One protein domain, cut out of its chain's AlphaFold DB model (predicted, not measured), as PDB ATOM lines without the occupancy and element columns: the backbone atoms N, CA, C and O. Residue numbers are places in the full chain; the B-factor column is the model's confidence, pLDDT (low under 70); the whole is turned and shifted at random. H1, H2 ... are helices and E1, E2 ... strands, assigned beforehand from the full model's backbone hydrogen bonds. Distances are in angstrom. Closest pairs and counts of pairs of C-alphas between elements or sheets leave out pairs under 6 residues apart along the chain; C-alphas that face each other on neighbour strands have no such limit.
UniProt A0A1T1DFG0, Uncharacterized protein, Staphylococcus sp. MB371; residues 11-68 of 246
ATOM      1  N   PRO A  11     108.883  94.935  67.117       87.69
ATOM      2  CA  PRO A  11     107.693  94.295  67.695       87.69
ATOM      3  C   PRO A  11     106.859  95.255  68.565       87.69
ATOM      4  O   PRO A  11     107.401  96.173  69.192       87.69
ATOM      5  N   LYS A  12     105.539  95.032  68.639       86.88
ATOM      6  CA  LYS A  12     104.610  95.916  69.369       86.88
ATOM      7  C   LYS A  12     103.325  95.219  69.799       86.88
ATOM      8  O   LYS A  12     102.672  94.566  68.997       86.88
ATOM      9  N   ILE A  13     102.897  95.443  71.040       86.25
ATOM     10  CA  ILE A  13     101.597  94.963  71.530       86.25
ATOM     11  C   ILE A  13     100.477  95.799  70.903       86.25
ATOM     12  O   ILE A  13     100.473  97.025  71.020       86.25
ATOM     13  N   LEU A  14      99.525  95.130  70.253       87.62
ATOM     14  CA  LEU A  14      98.343  95.754  69.660       87.62
ATOM     15  C   LEU A  14      97.182  95.784  70.654       87.62
ATOM     16  O   LEU A  14      96.515  96.807  70.800       87.62
ATOM     17  N   LYS A  15      96.939  94.662  71.337       89.31
ATOM     18  CA  LYS A  15      95.835  94.489  72.285       89.31
ATOM     19  C   LYS A  15      96.176  93.396  73.297       89.31
ATOM     20  O   LYS A  15      96.853  92.431  72.959       89.31
ATOM     21  N   ILE A  16      95.674  93.535  74.518       87.00
ATOM     22  CA  ILE A  16      95.588  92.439  75.490       87.00
ATOM     23  C   ILE A  16      94.101  92.209  75.750       87.00
ATOM     24  O   ILE A  16      93.369  93.170  75.982       87.00
ATOM     25  N   GLU A  17      93.647  90.970  75.619       89.69
ATOM     26  CA  GLU A  17      92.258  90.582  75.857       89.69
ATOM     27  C   GLU A  17      92.003  90.320  77.346       89.69
ATOM     28  O   GLU A  17      92.937  90.199  78.141       89.69
ATOM     29  N   ASP A  18      90.726  90.258  77.732       85.62
ATOM     30  CA  ASP A  18      90.320  90.126  79.138       85.62
ATOM     31  C   ASP A  18      90.769  88.793  79.764       85.62
ATOM     32  O   ASP A  18      91.006  88.721  80.968       85.62
ATOM     33  N   ASP A  19      90.937  87.750  78.946       86.25
ATOM     34  CA  ASP A  19      91.477  86.439  79.333       86.25
ATOM     35  C   ASP A  19      93.020  86.414  79.410       86.25
ATOM     36  O   ASP A  19      93.643  85.369  79.627       86.25
ATOM     37  N   GLY A  20      93.650  87.569  79.201       83.31
ATOM     38  CA  GLY A  20      95.089  87.734  79.245       83.31
ATOM     39  C   GLY A  20      95.813  87.417  77.940       83.31
ATOM     40  O   GLY A  20      97.042  87.525  77.904       83.31
ATOM     41  N   LYS A  21      95.112  87.050  76.862       91.88
ATOM     42  CA  LYS A  21      95.728  86.802  75.555       91.88
ATOM     43  C   LYS A  21      96.339  88.084  74.985       91.88
ATOM     44  O   LYS A  21      95.706  89.137  74.963       91.88
ATOM     45  N   ILE A  22      97.578  88.004  74.511       88.62
ATOM     46  CA  ILE A  22      98.309  89.130  73.926       88.62
ATOM     47  C   ILE A  22      98.238  89.015  72.409       88.62
ATOM     48  O   ILE A  22      98.680  88.027  71.836       88.62
ATOM     49  N   ILE A  23      97.720  90.052  71.757       88.88
ATOM     50  CA  ILE A  23      97.761  90.232  70.307       88.88
ATOM     51  C   ILE A  23      98.840  91.274  70.021       88.88
ATOM     52  O   ILE A  23      98.717  92.432  70.431       88.88
ATOM     53  N   ALA A  24      99.908  90.879  69.338       90.25
ATOM     54  CA  ALA A  24     101.068  91.730  69.096       90.25
ATOM     55  C   ALA A  24     101.657  91.504  67.701       90.25
ATOM     56  O   ALA A  24     101.485  90.444  67.118       90.25
ATOM     57  N   LEU A  25     102.362  92.505  67.183       89.69
ATOM     58  CA  LEU A  25     103.259  92.354  66.044       89.69
ATOM     59  C   LEU A  25     104.579  91.756  66.534       89.69
ATOM     60  O   LEU A  25     105.175  92.271  67.489       89.69
ATOM     61  N   ASP A  26     105.005  90.676  65.891       88.38
ATOM     62  CA  ASP A  26     106.250  89.966  66.155       88.38
ATOM     63  C   ASP A  26     107.478  90.747  65.641       88.38
ATOM     64  O   ASP A  26     107.366  91.877  65.161       88.38
ATOM     65  N   LYS A  27     108.682  90.172  65.752       85.00
ATOM     66  CA  LYS A  27     109.920  90.817  65.269       85.00
ATOM     67  C   LYS A  27     109.992  91.028  63.751       85.00
ATOM     68  O   LYS A  27     110.874  91.753  63.305       85.00
ATOM     69  N   ASN A  28     109.105  90.401  62.982       87.62
ATOM     70  CA  ASN A  28     108.998  90.515  61.530       87.62
ATOM     71  C   ASN A  28     107.783  91.363  61.104       87.62
ATOM     72  O   ASN A  28     107.571  91.577  59.913       87.62
ATOM     73  N   GLY A  29     106.984  91.846  62.064       83.88
ATOM     74  CA  GLY A  29     105.759  92.594  61.802       83.88
ATOM     75  C   GLY A  29     104.529  91.719  61.535       83.88
ATOM     76  O   GLY A  29     103.508  92.242  61.091       83.88
ATOM     77  N   GLU A  30     104.587  90.416  61.811       87.81
ATOM     78  CA  GLU A  30     103.453  89.497  61.696       87.81
ATOM     79  C   GLU A  30     102.625  89.467  62.986       87.81
ATOM     80  O   GLU A  30     103.137  89.679  64.084       87.81
ATOM     81  N   ILE A  31     101.321  89.202  62.881       89.12
ATOM     82  CA  ILE A  31     100.453  89.113  64.062       89.12
ATOM     83  C   ILE A  31     100.740  87.800  64.799       89.12
ATOM     84  O   ILE A  31     100.443  86.722  64.289       89.12
ATOM     85  N   ASN A  32     101.232  87.900  66.032       86.44
ATOM     86  CA  ASN A  32     101.363  86.790  66.963       86.44
ATOM     87  C   ASN A  32     100.303  86.879  68.071       86.44
ATOM     88  O   ASN A  32     100.027  87.958  68.611       86.44
ATOM     89  N   THR A  33      99.716  85.728  68.411       88.31
ATOM     90  CA  THR A  33      98.715  85.613  69.480       88.31
ATOM     91  C   THR A  33      98.986  84.481  70.476       88.31
ATOM     92  O   THR A  33      98.088  84.077  71.213       88.31
ATOM     93  N   ASP A  34     100.212  83.957  70.487       81.81
ATOM     94  CA  ASP A  34     100.588  82.740  71.221       81.81
ATOM     95  C   ASP A  34     100.948  83.015  72.686       81.81
ATOM     96  O   ASP A  34     101.182  82.097  73.473       81.81
ATOM     97  N   LEU A  35     101.016  84.290  73.065       86.69
ATOM     98  CA  LEU A  35     101.461  84.721  74.380       86.69
ATOM     99  C   LEU A  35     100.271  85.153  75.232       86.69
ATOM    100  O   LEU A  35      99.340  85.803  74.759       86.69
ATOM    101  N   ASN A  36     100.314  84.809  76.516       88.81
ATOM    102  CA  ASN A  36      99.297  85.179  77.493       88.81
ATOM    103  C   ASN A  36      99.975  85.753  78.740       88.81
ATOM    104  O   ASN A  36     100.931  85.168  79.242       88.81
ATOM    105  N   ILE A  37      99.473  86.871  79.266       80.00
ATOM    106  CA  ILE A  37     100.058  87.580  80.418       80.00
ATOM    107  C   ILE A  37     100.238  86.702  81.669       80.00
ATOM    108  O   ILE A  37     101.064  87.022  82.519       80.00
ATOM    109  N   HIS A  38      99.475  85.614  81.790       81.81
ATOM    110  CA  HIS A  38      99.533  84.682  82.915       81.81
ATOM    111  C   HIS A  38     100.619  83.609  82.769       81.81
ATOM    112  O   HIS A  38     101.025  83.020  83.767       81.81
ATOM    113  N   THR A  39     101.078  83.330  81.547       81.56
ATOM    114  CA  THR A  39     102.020  82.234  81.241       81.56
ATOM    115  C   THR A  39     103.273  82.696  80.500       81.56
ATOM    116  O   THR A  39     104.150  81.884  80.178       81.56
ATOM    117  N   ILE A  40     103.340  83.989  80.193       82.75
ATOM    118  CA  ILE A  40     104.433  84.606  79.466       82.75
ATOM    119  C   ILE A  40     105.668  84.730  80.353       82.75
ATOM    120  O   ILE A  40     105.616  85.246  81.467       82.75
ATOM    121  N   ASP A  41     106.786  84.268  79.814       81.62
ATOM    122  CA  ASP A  41     108.118  84.437  80.376       81.62
ATOM    123  C   ASP A  41     108.993  85.218  79.382       81.62
ATOM    124  O   ASP A  41     108.614  85.447  78.224       81.62
ATOM    125  N   ASP A  42     110.147  85.680  79.855       80.25
ATOM    126  CA  ASP A  42     111.067  86.488  79.056       80.25
ATOM    127  C   ASP A  42     111.598  85.717  77.835       80.25
ATOM    128  O   ASP A  42     111.818  86.320  76.784       80.25
ATOM    129  N   ASP A  43     111.758  84.395  77.931       76.81
ATOM    130  CA  ASP A  43     112.286  83.565  76.846       76.81
ATOM    131  C   ASP A  43     111.293  83.459  75.686       76.81
ATOM    132  O   ASP A  43     111.646  83.722  74.534       76.81
ATOM    133  N   LYS A  44     110.021  83.170  75.976       83.62
ATOM    134  CA  LYS A  44     108.947  83.140  74.972       83.62
ATOM    135  C   LYS A  44     108.786  84.488  74.280       83.62
ATOM    136  O   LYS A  44     108.618  84.539  73.063       83.62
ATOM    137  N   GLN A  45     108.893  85.584  75.032       86.69
ATOM    138  CA  GLN A  45     108.868  86.924  74.444       86.69
ATOM    139  C   GLN A  45     110.040  87.160  73.505       86.69
ATOM    140  O   GLN A  45     109.839  87.677  72.413       86.69
ATOM    141  N   ARG A  46     111.256  86.773  73.889       83.56
ATOM    142  CA  ARG A  46     112.442  86.940  73.039       83.56
ATOM    143  C   ARG A  46     112.367  86.089  71.773       83.56
ATOM    144  O   ARG A  46     112.786  86.555  70.717       83.56
ATOM    145  N   ILE A  47     111.793  84.889  71.841       83.25
ATOM    146  CA  ILE A  47     111.592  84.029  70.665       83.25
ATOM    147  C   ILE A  47     110.706  84.731  69.625       83.25
ATOM    148  O   ILE A  47     111.084  84.822  68.449       83.25
ATOM    149  N   VAL A  48     109.572  85.269  70.077       84.06
ATOM    150  CA  VAL A  48     108.547  85.884  69.222       84.06
ATOM    151  C   VAL A  48     108.932  87.310  68.804       84.06
ATOM    152  O   VAL A  48     108.904  87.661  67.628       84.06
ATOM    153  N   PHE A  49     109.344  88.144  69.753       85.31
ATOM    154  CA  PHE A  49     109.546  89.581  69.560       85.31
ATOM    155  C   PHE A  49     111.013  89.989  69.409       85.31
ATOM    156  O   PHE A  49     111.298  91.128  69.061       85.31
ATOM    157  N   GLY A  50     111.979  89.116  69.696       78.50
ATOM    158  CA  GLY A  50     113.402  89.485  69.722       78.50
ATOM    159  C   GLY A  50     113.804  90.373  70.910       78.50
ATOM    160  O   GLY A  50     114.989  90.592  71.134       78.50
ATOM    161  N   LYS A  51     112.841  90.856  71.702       79.75
ATOM    162  CA  LYS A  51     113.041  91.606  72.950       79.75
ATOM    163  C   LYS A  51     111.845  91.417  73.880       79.75
ATOM    164  O   LYS A  51     110.760  91.041  73.444       79.75
ATOM    165  N   VAL A  52     112.027  91.704  75.164       82.31
ATOM    166  CA  VAL A  52     110.931  91.679  76.141       82.31
ATOM    167  C   VAL A  52     110.112  92.962  75.982       82.31
ATOM    168  O   VAL A  52     110.615  94.051  76.247       82.31
ATOM    169  N   ILE A  53     108.860  92.848  75.528       81.31
ATOM    170  CA  ILE A  53     107.958  94.002  75.319       81.31
ATOM    171  C   ILE A  53     106.826  94.079  76.349       81.31
ATOM    172  O   ILE A  53     106.156  95.106  76.447       81.31
ATOM    173  N   TYR A  54     106.622  93.020  77.133       80.44
ATOM    174  CA  TYR A  54     105.654  92.941  78.217       80.44
ATOM    175  C   TYR A  54     106.350  92.502  79.509       80.44
ATOM    176  O   TYR A  54     107.005  91.466  79.554       80.44
ATOM    177  N   ASN A  55     106.192  93.269  80.589       72.81
ATOM    178  CA  ASN A  55     106.722  92.897  81.899       72.81
ATOM    179  C   ASN A  55     105.592  92.845  82.932       72.81
ATOM    180  O   ASN A  55     105.093  93.887  83.362       72.81
ATOM    181  N   SER A  56     105.222  91.633  83.353       60.66
ATOM    182  CA  SER A  56     104.191  91.408  84.377       60.66
ATOM    183  C   SER A  56     104.589  92.007  85.737       60.66
ATOM    184  O   SER A  56     103.759  92.585  86.437       60.66
ATOM    185  N   TYR A  57     105.889  92.006  86.059       53.00
ATOM    186  CA  TYR A  57     106.431  92.563  87.305       53.00
ATOM    187  C   TYR A  57     106.443  94.100  87.345       53.00
ATOM    188  O   TYR A  57     106.704  94.686  88.390       53.00
ATOM    189  N   SER A  58     106.128  94.774  86.231       46.50
ATOM    190  CA  SER A  58     105.986  96.237  86.184       46.50
ATOM    191  C   SER A  58     104.593  96.722  86.595       46.50
ATOM    192  O   SER A  58     104.347  97.931  86.589       46.50
ATOM    193  N   ARG A  59     103.674  95.829  86.984       41.75
ATOM    194  CA  ARG A  59     102.422  96.226  87.641       41.75
ATOM    195  C   ARG A  59     102.665  96.598  89.107       41.75
ATOM    196  O   ARG A  59     102.028  96.088  90.018       41.75
ATOM    197  N   SER A  60     103.524  97.587  89.337       39.25
ATOM    198  CA  SER A  60     103.161  98.628  90.291       39.25
ATOM    199  C   SER A  60     102.059  99.448  89.625       39.25
ATOM    200  O   SER A  60     102.309 100.483  89.003       39.25
ATOM    201  N   ASP A  61     100.835  98.928  89.697       37.56
ATOM    202  CA  ASP A  61      99.647  99.744  89.542       37.56
ATOM    203  C   ASP A  61      99.816 100.982  90.425       37.56
ATOM    204  O   ASP A  61      99.950 100.888  91.643       37.56
ATOM    205  N   LYS A  62      99.882 102.142  89.769       38.62
ATOM    206  CA  LYS A  62      99.227 103.388  90.177       38.62
ATOM    207  C   LYS A  62      98.940 103.489  91.685       38.62
ATOM    208  O   LYS A  62      97.788 103.466  92.102       38.62
ATOM    209  N   ASN A  63      99.974 103.682  92.494       32.56
ATOM    210  CA  ASN A  63      99.824 104.258  93.824       32.56
ATOM    211  C   ASN A  63     100.827 105.399  93.958       32.56
ATOM    212  O   ASN A  63     101.999 105.211  94.268       32.56
ATOM    213  N   TYR A  64     100.334 106.601  93.666       38.00
ATOM    214  CA  TYR A  64     101.023 107.891  93.751       38.00
ATOM    215  C   TYR A  64     101.278 108.333  95.212       38.00
ATOM    216  O   TYR A  64     101.152 109.512  95.529       38.00
ATOM    217  N   ALA A  65     101.572 107.410  96.136       39.69
ATOM    218  CA  ALA A  65     101.515 107.720  97.568       39.69
ATOM    219  C   ALA A  65     102.501 106.962  98.471       39.69
ATOM    220  O   ALA A  65     102.218 106.810  99.656       39.69
ATOM    221  N   ASP A  66     103.657 106.515  97.976       41.81
ATOM    222  CA  ASP A  66     104.700 106.020  98.883       41.81
ATOM    223  C   ASP A  66     106.097 106.473  98.446       41.81
ATOM    224  O   ASP A  66     106.670 105.985  97.472       41.81
ATOM    225  N   TYR A  67     106.619 107.468  99.164       41.81
ATOM    226  CA  TYR A  67     107.885 108.161  98.904       41.81
ATOM    227  C   TYR A  67     109.105 107.420  99.491       41.81
ATOM    228  O   TYR A  67     110.157 108.025  99.670       41.81
ATOM    229  N   ASN A  68     108.970 106.125  99.810       48.28
ATOM    230  CA  ASN A  68     109.984 105.348 100.536       48.28
ATOM    231  C   ASN A  68     110.411 104.031  99.863       48.28
ATOM    232  O   ASN A  68     110.909 103.131 100.540       48.28
TER     233      ASN A  68
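Overview. This is residues 11 to 68 of the 246 residues of an uncharacterized protein of Staphylococcus sp. MB371 (UniProt A0A1T1DFG0). A small sheet of three antiparallel strands, E1, E2 and E3, makes a wall with one short helix, H1, over one face along the edge strand E3, and a long tail, residues 57 to 68, sticks out from this compact body. The tail makes the length: the C-alphas span 41 by 23 by 18 A, an elongated outline, while the body without it spans 26 by 18 by 14 A. The printed part has 58 residues, with E1, E2, E3 and H1 in that order along the chain, and the order across the sheet is E1, E2, E3. The class is mixed, helices and strands, with under half of the residues in named elements, and the whole is loose, with a radius of gyration of the C-alphas of 13.1 A.

Along the chain. Start in the sheet with its longest strand, E3, residues 31 to 36, which runs 14.0 A from C-alpha 31 at (100.453, 89.113, 64.062). Look next for E2, residues 21 to 25, 13.3 A long. E1, residues 12 to 16, begins at C-alpha 12 at (104.610, 95.916, 69.369) and covers 11.4 A. Find H1 at residues 42 to 49; it measures 10.1 A and ends at C-alpha 49 at (109.546, 89.581, 69.560).

Arrangement. The three strands form a meander, each strand the antiparallel neighbour of the one before, with E2 as the inner strand. Look first at the hairpin of E1 and E2, whose directions stand at 156 degrees: N 14 and O 23 are 2.8 A apart, and N 12 and O 25 are 3.0 A apart, both within hydrogen-bond range. In the hairpin of E2 and E3 the angle is 147 degrees, and N 22 and O 35, 2.8 A apart, are within hydrogen-bond range. H1 is on the sheet at a height over the sheet of 9.5 A. It lies over E3 and runs along the strands, at 5 degrees to E3 on the local plane. The closest C-alphas of E3 and H1 are those of Asn 32 and Val 48, 7.6 A apart. In H1 every O i to N i+4 pair is within hydrogen-bond range.

Size, cuts and confidence. The two C-alphas farthest apart are those of Glu 30 and Asn 68, at 42.5 A. The links E1 to E2, E2 to E3 and E3 to H1 are tight, and the printed part has no cut. After H1, residues 50 to 68 hold no named element, and of these residues 57 to 68 stand free. The mean pLDDT of the printed part is 75.5; look at residues 56 to 68 for the values under 70, where the model's confidence is low.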